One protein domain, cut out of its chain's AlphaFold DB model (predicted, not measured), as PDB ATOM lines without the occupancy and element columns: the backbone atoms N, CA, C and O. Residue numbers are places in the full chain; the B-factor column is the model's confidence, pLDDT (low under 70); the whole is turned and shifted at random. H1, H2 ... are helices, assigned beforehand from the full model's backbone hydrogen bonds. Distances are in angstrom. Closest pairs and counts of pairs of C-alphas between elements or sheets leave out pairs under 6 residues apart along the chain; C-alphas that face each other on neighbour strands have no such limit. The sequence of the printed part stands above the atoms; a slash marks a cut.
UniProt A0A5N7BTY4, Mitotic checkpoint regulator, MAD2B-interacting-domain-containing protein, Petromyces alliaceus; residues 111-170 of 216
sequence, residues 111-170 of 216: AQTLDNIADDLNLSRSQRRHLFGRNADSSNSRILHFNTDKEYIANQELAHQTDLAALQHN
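What this domain is: This is residues 111 to 170 of the 216 residues of the protein "Mitotic checkpoint regulator, MAD2B-interacting-domain-containing protein" of Petromyces alliaceus (UniProt A0A5N7BTY4). A small head with two short helices, H1 and H2, is joined by a long link to one long helix, H3, which sticks out as a free arm and gives the whole its length. Residues 146 to 170 stand free; the other 35 residues make a body spanning 24 by 20 by 14 A. The printed part has 60 residues with three named helices in the order H1, H2, H3 and no named strand; its class is all helix. The whole is extended, with a radius of gyration of the C-alphas of 20.1 A, and spans 61 by 21 by 16 A.

Where its parts are: H1 is residues 114 to 120, 9.8 A from first to last C-alpha, and begins with C-alpha 114 at (-58.393, -35.801, 50.933). H2 is residues 125 to 132, 10.3 A long, with C-alpha 125 at (-69.957, -42.888, 49.363). H3 is residues 148 to 168, 29.7 A long, from C-alpha 148 at (-49.058, -17.723, 44.484) to C-alpha 168 at (-20.271, -11.989, 48.972).

How they stand to each other: H1 and H2 are close but not clearly touching; their closest C-alphas, those of Ala 118 and Arg 128, are 6.8 A apart. They run opposite ways at a shallow tilt of 34 degrees, only just short of steep. H3 is apart from H1 and from H2. In H1, H2 and H3 every O i to N i+4 pair is within hydrogen-bond range.

The domain as a whole: The two C-alphas farthest apart, those of Arg 125 and Asn 170, are 62.0 A apart. The printed part has no cut. The link from H1 to H2 is tight, and that from H2 to H3, residues 133 to 147, is long. The mean pLDDT of the printed part is 84.8; residues 111, 138 and 165 to 169 are under 70.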
ATOM      1  N   ALA A 111     -53.500 -32.234  59.167       62.06
ATOM      2  CA  ALA A 111     -53.320 -33.104  58.010       62.06
ATOM      3  C   ALA A 111     -54.361 -32.880  56.887       62.06
ATOM      4  O   ALA A 111     -55.443 -33.465  56.904       62.06
ATOM      5  N   GLN A 112     -53.994 -32.060  55.893       73.62
ATOM      6  CA  GLN A 112     -54.740 -31.782  54.657       73.62
ATOM      7  C   GLN A 112     -54.701 -33.018  53.742       73.62
ATOM      8  O   GLN A 112     -54.079 -33.034  52.676       73.62
ATOM      9  N   THR A 113     -55.283 -34.116  54.207       86.81
ATOM     10  CA  THR A 113     -55.513 -35.325  53.415       86.81
ATOM     11  C   THR A 113     -56.905 -35.257  52.809       86.81
ATOM     12  O   THR A 113     -57.828 -34.775  53.469       86.81
ATOM     13  N   LEU A 114     -57.079 -35.780  51.592       87.69
ATOM     14  CA  LEU A 114     -58.393 -35.801  50.933       87.69
ATOM     15  C   LEU A 114     -59.468 -36.512  51.777       87.69
ATOM     16  O   LEU A 114     -60.635 -36.165  51.646       87.69
ATOM     17  N   ASP A 115     -59.095 -37.464  52.644       88.31
ATOM     18  CA  ASP A 115     -60.038 -38.196  53.508       88.31
ATOM     19  C   ASP A 115     -60.669 -37.302  54.576       88.31
ATOM     20  O   ASP A 115     -61.885 -37.146  54.597       88.31
ATOM     21  N   ASN A 116     -59.845 -36.600  55.360       88.69
ATOM     22  CA  ASN A 116     -60.320 -35.636  56.359       88.69
ATOM     23  C   ASN A 116     -61.234 -34.561  55.748       88.69
ATOM     24  O   ASN A 116     -62.217 -34.167  56.361       88.69
ATOM     25  N   ILE A 117     -60.932 -34.107  54.529       88.94
ATOM     26  CA  ILE A 117     -61.737 -33.093  53.833       88.94
ATOM     27  C   ILE A 117     -63.038 -33.697  53.297       88.94
ATOM     28  O   ILE A 117     -64.081 -33.051  53.324       88.94
ATOM     29  N   ALA A 118     -63.012 -34.945  52.831       90.06
ATOM     30  CA  ALA A 118     -64.222 -35.650  52.431       90.06
ATOM     31  C   ALA A 118     -65.147 -35.951  53.623       90.06
ATOM     32  O   ALA A 118     -66.369 -35.964  53.449       90.06
ATOM     33  N   ASP A 119     -64.577 -36.194  54.804       90.00
ATOM     34  CA  ASP A 119     -65.308 -36.329  56.066       90.00
ATOM     35  C   ASP A 119     -65.892 -34.986  56.527       90.00
ATOM     36  O   ASP A 119     -67.083 -34.927  56.823       90.00
ATOM     37  N   ASP A 120     -65.109 -33.904  56.496       92.12
ATOM     38  CA  ASP A 120     -65.549 -32.549  56.867       92.12
ATOM     39  C   ASP A 120     -66.690 -32.039  55.967       92.12
ATOM     40  O   ASP A 120     -67.740 -31.584  56.429       92.12
ATOM     41  N   LEU A 121     -66.561 -32.249  54.654       91.56
ATOM     42  CA  LEU A 121     -67.601 -31.932  53.671       91.56
ATOM     43  C   LEU A 121     -68.767 -32.936  53.668       91.56
ATOM     44  O   LEU A 121     -69.681 -32.807  52.850       91.56
ATOM     45  N   ASN A 122     -68.748 -33.936  54.557       92.50
ATOM     46  CA  ASN A 122     -69.780 -34.964  54.702       92.50
ATOM     47  C   ASN A 122     -70.164 -35.630  53.367       92.50
ATOM     48  O   ASN A 122     -71.339 -35.858  53.061       92.50
ATOM     49  N   LEU A 123     -69.162 -35.953  52.543       91.25
ATOM     50  CA  LEU A 123     -69.388 -36.498  51.208       91.25
ATOM     51  C   LEU A 123     -69.942 -37.921  51.261       91.25
ATOM     52  O   LEU A 123     -69.443 -38.797  51.977       91.25
ATOM     53  N   SER A 124     -70.937 -38.173  50.411       92.62
ATOM     54  CA  SER A 124     -71.538 -39.493  50.237       92.62
ATOM     55  C   SER A 124     -70.546 -40.507  49.657       92.62
ATOM     56  O   SER A 124     -69.555 -40.166  49.008       92.62
ATOM     57  N   ARG A 125     -70.834 -41.802  49.832       88.69
ATOM     58  CA  ARG A 125     -69.957 -42.888  49.363       88.69
ATOM     59  C   ARG A 125     -69.695 -42.856  47.853       88.69
ATOM     60  O   ARG A 125     -68.606 -43.223  47.415       88.69
ATOM     61  N   SER A 126     -70.671 -42.417  47.057       91.50
ATOM     62  CA  SER A 126     -70.489 -42.220  45.616       91.50
ATOM     63  C   SER A 126     -69.526 -41.068  45.330       91.50
ATOM     64  O   SER A 126     -68.597 -41.252  44.549       91.50
ATOM     65  N   GLN A 127     -69.673 -39.924  46.006       92.12
ATOM     66  CA  GLN A 127     -68.777 -38.766  45.872       92.12
ATOM     67  C   GLN A 127     -67.349 -39.085  46.320       92.12
ATOM     68  O   GLN A 127     -66.400 -38.752  45.615       92.12
ATOM     69  N   ARG A 128     -67.179 -39.829  47.419       90.50
ATOM     70  CA  ARG A 128     -65.860 -40.332  47.829       90.50
ATOM     71  C   ARG A 128     -65.238 -41.210  46.742       90.50
ATOM     72  O   ARG A 128     -64.084 -41.014  46.389       90.50
ATOM     73  N   ARG A 129     -66.005 -42.114  46.122       90.31
ATOM     74  CA  ARG A 129     -65.523 -42.922  44.985       90.31
ATOM     75  C   ARG A 129     -65.159 -42.075  43.757       90.31
ATOM     76  O   ARG A 129     -64.308 -42.501  42.985       90.31
ATOM     77  N   HIS A 130     -65.764 -40.903  43.562       90.69
ATOM     78  CA  HIS A 130     -65.346 -39.965  42.514       90.69
ATOM     79  C   HIS A 130     -64.014 -39.279  42.836       90.69
ATOM     80  O   HIS A 130     -63.202 -39.118  41.931       90.69
ATOM     81  N   LEU A 131     -63.773 -38.918  44.100       89.75
ATOM     82  CA  LEU A 131     -62.523 -38.278  44.531       89.75
ATOM     83  C   LEU A 131     -61.343 -39.252  44.592       89.75
ATOM     84  O   LEU A 131     -60.246 -38.937  44.147       89.75
ATOM     85  N   PHE A 132     -61.577 -40.444  45.134       90.50
ATOM     86  CA  PHE A 132     -60.554 -41.464  45.344       90.50
ATOM     87  C   PHE A 132     -60.416 -42.397  44.125       90.50
ATOM     88  O   PHE A 132     -59.348 -42.922  43.832       90.50
ATOM     89  N   GLY A 133     -61.481 -42.598  43.351       88.19
ATOM     90  CA  GLY A 133     -61.529 -43.608  42.295       88.19
ATOM     91  C   GLY A 133     -61.957 -44.985  42.816       88.19
ATOM     92  O   GLY A 133     -62.546 -45.131  43.887       88.19
ATOM     93  N   ARG A 134     -61.725 -46.038  42.018       84.25
ATOM     94  CA  ARG A 134     -62.244 -47.399  42.288       84.25
ATOM     95  C   ARG A 134     -61.470 -48.196  43.346       84.25
ATOM     96  O   ARG A 134     -62.096 -49.042  43.971       84.25
ATOM     97  N   ASN A 135     -60.174 -47.928  43.531       72.00
ATOM     98  CA  ASN A 135     -59.252 -48.745  44.339       72.00
ATOM     99  C   ASN A 135     -58.315 -47.881  45.207       72.00
ATOM    100  O   ASN A 135     -57.120 -48.148  45.260       72.00
ATOM    101  N   ALA A 136     -58.801 -46.786  45.782       70.06
ATOM    102  CA  ALA A 136     -57.894 -45.820  46.389       70.06
ATOM    103  C   ALA A 136     -57.665 -46.036  47.881       70.06
ATOM    104  O   ALA A 136     -58.606 -46.135  48.668       70.06
ATOM    105  N   ASP A 137     -56.383 -46.001  48.225       74.00
ATOM    106  CA  ASP A 137     -55.876 -45.872  49.580       74.00
ATOM    107  C   ASP A 137     -55.917 -44.387  49.969       74.00
ATOM    108  O   ASP A 137     -55.099 -43.579  49.516       74.00
ATOM    109  N   SER A 138     -56.895 -44.011  50.796       69.19
ATOM    110  CA  SER A 138     -57.145 -42.620  51.206       69.19
ATOM    111  C   SER A 138     -55.993 -41.993  52.010       69.19
ATOM    112  O   SER A 138     -55.853 -40.770  52.061       69.19
ATOM    113  N   SER A 139     -55.107 -42.822  52.571       70.50
ATOM    114  CA  SER A 139     -53.964 -42.404  53.388       70.50
ATOM    115  C   SER A 139     -52.832 -41.729  52.604       70.50
ATOM    116  O   SER A 139     -52.012 -41.042  53.208       70.50
ATOM    117  N   ASN A 140     -52.762 -41.907  51.280       75.00
ATOM    118  CA  ASN A 140     -51.665 -41.376  50.454       75.00
ATOM    119  C   ASN A 140     -52.013 -40.068  49.732       75.00
ATOM    120  O   ASN A 140     -51.139 -39.419  49.154       75.00
ATOM    121  N   SER A 141     -53.281 -39.662  49.742       84.00
ATOM    122  CA  SER A 141     -53.726 -38.476  49.021       84.00
ATOM    123  C   SER A 141     -53.607 -37.208  49.863       84.00
ATOM    124  O   SER A 141     -54.447 -36.935  50.727       84.00
ATOM    125  N   ARG A 142     -52.567 -36.419  49.580       87.12
ATOM    126  CA  ARG A 142     -52.310 -35.115  50.201       87.12
ATOM    127  C   ARG A 142     -52.757 -33.983  49.285       87.12
ATOM    128  O   ARG A 142     -52.414 -33.974  48.106       87.12
ATOM    129  N   ILE A 143     -53.448 -33.001  49.852       86.50
ATOM    130  CA  ILE A 143     -53.714 -31.733  49.180       86.50
ATOM    131  C   ILE A 143     -52.596 -30.761  49.537       86.50
ATOM    132  O   ILE A 143     -52.248 -30.577  50.705       86.50
ATOM    133  N   LEU A 144     -52.014 -30.158  48.509       87.81
ATOM    134  CA  LEU A 144     -51.045 -29.084  48.642       87.81
ATOM    135  C   LEU A 144     -51.732 -27.798  48.203       87.81
ATOM    136  O   LEU A 144     -52.240 -27.713  47.087       87.81
ATOM    137  N   HIS A 145     -51.757 -26.813  49.092       86.25
ATOM    138  CA  HIS A 145     -52.205 -25.473  48.756       86.25
ATOM    139  C   HIS A 145     -50.976 -24.617  48.462       86.25
ATOM    140  O   HIS A 145     -50.089 -24.506  49.306       86.25
ATOM    141  N   PHE A 146     -50.927 -24.031  47.270       88.06
ATOM    142  CA  PHE A 146     -49.936 -23.026  46.911       88.06
ATOM    143  C   PHE A 146     -50.630 -21.667  46.912       88.06
ATOM    144  O   PHE A 146     -51.615 -21.459  46.206       88.06
ATOM    145  N   ASN A 147     -50.129 -20.742  47.725       92.25
ATOM    146  CA  ASN A 147     -50.533 -19.348  47.627       92.25
ATOM    147  C   ASN A 147     -49.513 -18.655  46.724       92.25
ATOM    148  O   ASN A 147     -48.359 -18.488  47.113       92.25
ATOM    149  N   THR A 148     -49.937 -18.294  45.514       94.38
ATOM    150  CA  THR A 148     -49.058 -17.723  44.484       94.38
ATOM    151  C   THR A 148     -48.332 -16.480  44.964       94.38
ATOM    152  O   THR A 148     -47.161 -16.307  44.649       94.38
ATOM    153  N   ASP A 149     -48.996 -15.651  45.763       94.88
ATOM    154  CA  ASP A 149     -48.464 -14.364  46.193       94.88
ATOM    155  C   ASP A 149     -47.402 -14.561  47.274       94.88
ATOM    156  O   ASP A 149     -46.333 -13.959  47.216       94.88
ATOM    157  N   LYS A 150     -47.643 -15.475  48.224       93.69
ATOM    158  CA  LYS A 150     -46.648 -15.848  49.242       93.69
ATOM    159  C   LYS A 150     -45.422 -16.505  48.620       93.69
ATOM    160  O   LYS A 150     -44.304 -16.153  48.977       93.69
ATOM    161  N   GLU A 151     -45.629 -17.428  47.685       93.25
ATOM    162  CA  GLU A 151     -44.533 -18.076  46.961       93.25
ATOM    163  C   GLU A 151     -43.764 -17.062  46.107       93.25
ATOM    164  O   GLU A 151     -42.540 -17.114  46.032       93.25
ATOM    165  N   TYR A 152     -44.456 -16.093  45.504       95.75
ATOM    166  CA  TYR A 152     -43.810 -15.011  44.770       95.75
ATOM    167  C   TYR A 152     -42.944 -14.141  45.688       95.75
ATOM    168  O   TYR A 152     -41.788 -13.887  45.359       95.75
ATOM    169  N   ILE A 153     -43.456 -13.738  46.854       96.06
ATOM    170  CA  ILE A 153     -42.686 -12.976  47.850       96.06
ATOM    171  C   ILE A 153     -41.468 -13.780  48.314       96.06
ATOM    172  O   ILE A 153     -40.353 -13.266  48.280       96.06
ATOM    173  N   ALA A 154     -41.650 -15.055  48.662       94.88
ATOM    174  CA  ALA A 154     -40.556 -15.931  49.073       94.88
ATOM    175  C   ALA A 154     -39.494 -16.095  47.968       94.88
ATOM    176  O   ALA A 154     -38.296 -16.072  48.247       94.88
ATOM    177  N   ASN A 155     -39.911 -16.199  46.703       93.94
ATOM    178  CA  ASN A 155     -38.996 -16.270  45.565       93.94
ATOM    179  C   ASN A 155     -38.242 -14.956  45.343       93.94
ATOM    180  O   ASN A 155     -37.057 -14.994  45.018       93.94
ATOM    181  N   GLN A 156     -38.889 -13.808  45.545       94.50
ATOM    182  CA  GLN A 156     -38.226 -12.506  45.478       94.50
ATOM    183  C   GLN A 156     -37.209 -12.345  46.608       94.50
ATOM    184  O   GLN A 156     -36.082 -11.920  46.367       94.50
ATOM    185  N   GLU A 157     -37.556 -12.747  47.830       93.12
ATOM    186  CA  GLU A 157     -36.618 -12.770  48.954       93.12
ATOM    187  C   GLU A 157     -35.422 -13.679  48.670       93.12
ATOM    188  O   GLU A 157     -34.282 -13.281  48.908       93.12
ATOM    189  N   LEU A 158     -35.658 -14.872  48.115       89.44
ATOM    190  CA  LEU A 158     -34.591 -15.779  47.707       89.44
ATOM    191  C   LEU A 158     -33.722 -15.150  46.613       89.44
ATOM    192  O   LEU A 158     -32.503 -15.215  46.722       89.44
ATOM    193  N   ALA A 159     -34.316 -14.514  45.602       88.31
ATOM    194  CA  ALA A 159     -33.581 -13.829  44.541       88.31
ATOM    195  C   ALA A 159     -32.665 -12.741  45.125       88.31
ATOM    196  O   ALA A 159     -31.456 -12.757  44.887       88.31
ATOM    197  N   HIS A 160     -33.199 -11.886  45.999       86.31
ATOM    198  CA  HIS A 160     -32.412 -10.881  46.712       86.31
ATOM    199  C   HIS A 160     -31.306 -11.506  47.574       86.31
ATOM    200  O   HIS A 160     -30.178 -11.018  47.577       86.31
ATOM    201  N   GLN A 161     -31.580 -12.604  48.282       84.88
ATOM    202  CA  GLN A 161     -30.564 -13.313  49.066       84.88
ATOM    203  C   GLN A 161     -29.483 -13.938  48.184       84.88
ATOM    204  O   GLN A 161     -28.309 -13.907  48.550       84.88
ATOM    205  N   THR A 162     -29.844 -14.484  47.023       76.06
ATOM    206  CA  THR A 162     -28.874 -15.027  46.070       76.06
ATOM    207  C   THR A 162     -28.019 -13.932  45.452       76.06
ATOM    208  O   THR A 162     -26.816 -14.135  45.315       76.06
ATOM    209  N   ASP A 163     -28.584 -12.756  45.177       75.62
ATOM    210  CA  ASP A 163     -27.826 -11.591  44.720       75.62
ATOM    211  C   ASP A 163     -26.839 -11.126  45.799       75.62
ATOM    212  O   ASP A 163     -25.666 -10.884  45.514       75.62
ATOM    213  N   LEU A 164     -27.266 -11.090  47.064       72.44
ATOM    214  CA  LEU A 164     -26.387 -10.786  48.197       72.44
ATOM    215  C   LEU A 164     -25.286 -11.844  48.383       72.44
ATOM    216  O   LEU A 164     -24.136 -11.494  48.637       72.44
ATOM    217  N   ALA A 165     -25.599 -13.130  48.227       69.38
ATOM    218  CA  ALA A 165     -24.618 -14.212  48.311       69.38
ATOM    219  C   ALA A 165     -23.636 -14.205  47.123       69.38
ATOM    220  O   ALA A 165     -22.452 -14.506  47.287       69.38
ATOM    221  N   ALA A 166     -24.094 -13.818  45.931       66.81
ATOM    222  CA  ALA A 166     -23.238 -13.612  44.768       66.81
ATOM    223  C   ALA A 166     -22.310 -12.402  44.962       66.81
ATOM    224  O   ALA A 166     -21.135 -12.473  44.603       66.81
ATOM    225  N   LEU A 167     -22.795 -11.328  45.596       65.00
ATOM    226  CA  LEU A 167     -21.969 -10.186  46.000       65.00
ATOM    227  C   LEU A 167     -20.917 -10.574  47.052       65.00
ATOM    228  O   LEU A 167     -19.792 -10.083  46.988       65.00
ATOM    229  N   GLN A 168     -21.235 -11.487  47.979       69.44
ATOM    230  CA  GLN A 168     -20.271 -11.989  48.972       69.44
ATOM    231  C   GLN A 168     -19.079 -12.718  48.333       69.44
ATOM    232  O   GLN A 168     -17.967 -12.660  48.856       69.44
ATOM    233  N   HIS A 169     -19.280 -13.384  47.195       65.81
ATOM    234  CA  HIS A 169     -18.220 -14.048  46.439       65.81
ATOM    235  C   HIS A 169     -17.945 -13.314  45.122       65.81
ATOM    236  O   HIS A 169     -18.227 -13.824  44.039       65.81
ATOM    237  N   ASN A 170     -17.322 -12.137  45.213       78.75
ATOM    238  CA  ASN A 170     -16.770 -11.419  44.064       78.75
ATOM    239  C   ASN A 170     -15.262 -11.729  43.898       78.75
ATOM    240  O   ASN A 170     -14.425 -11.063  44.515       78.75
TER     241      ASN A 170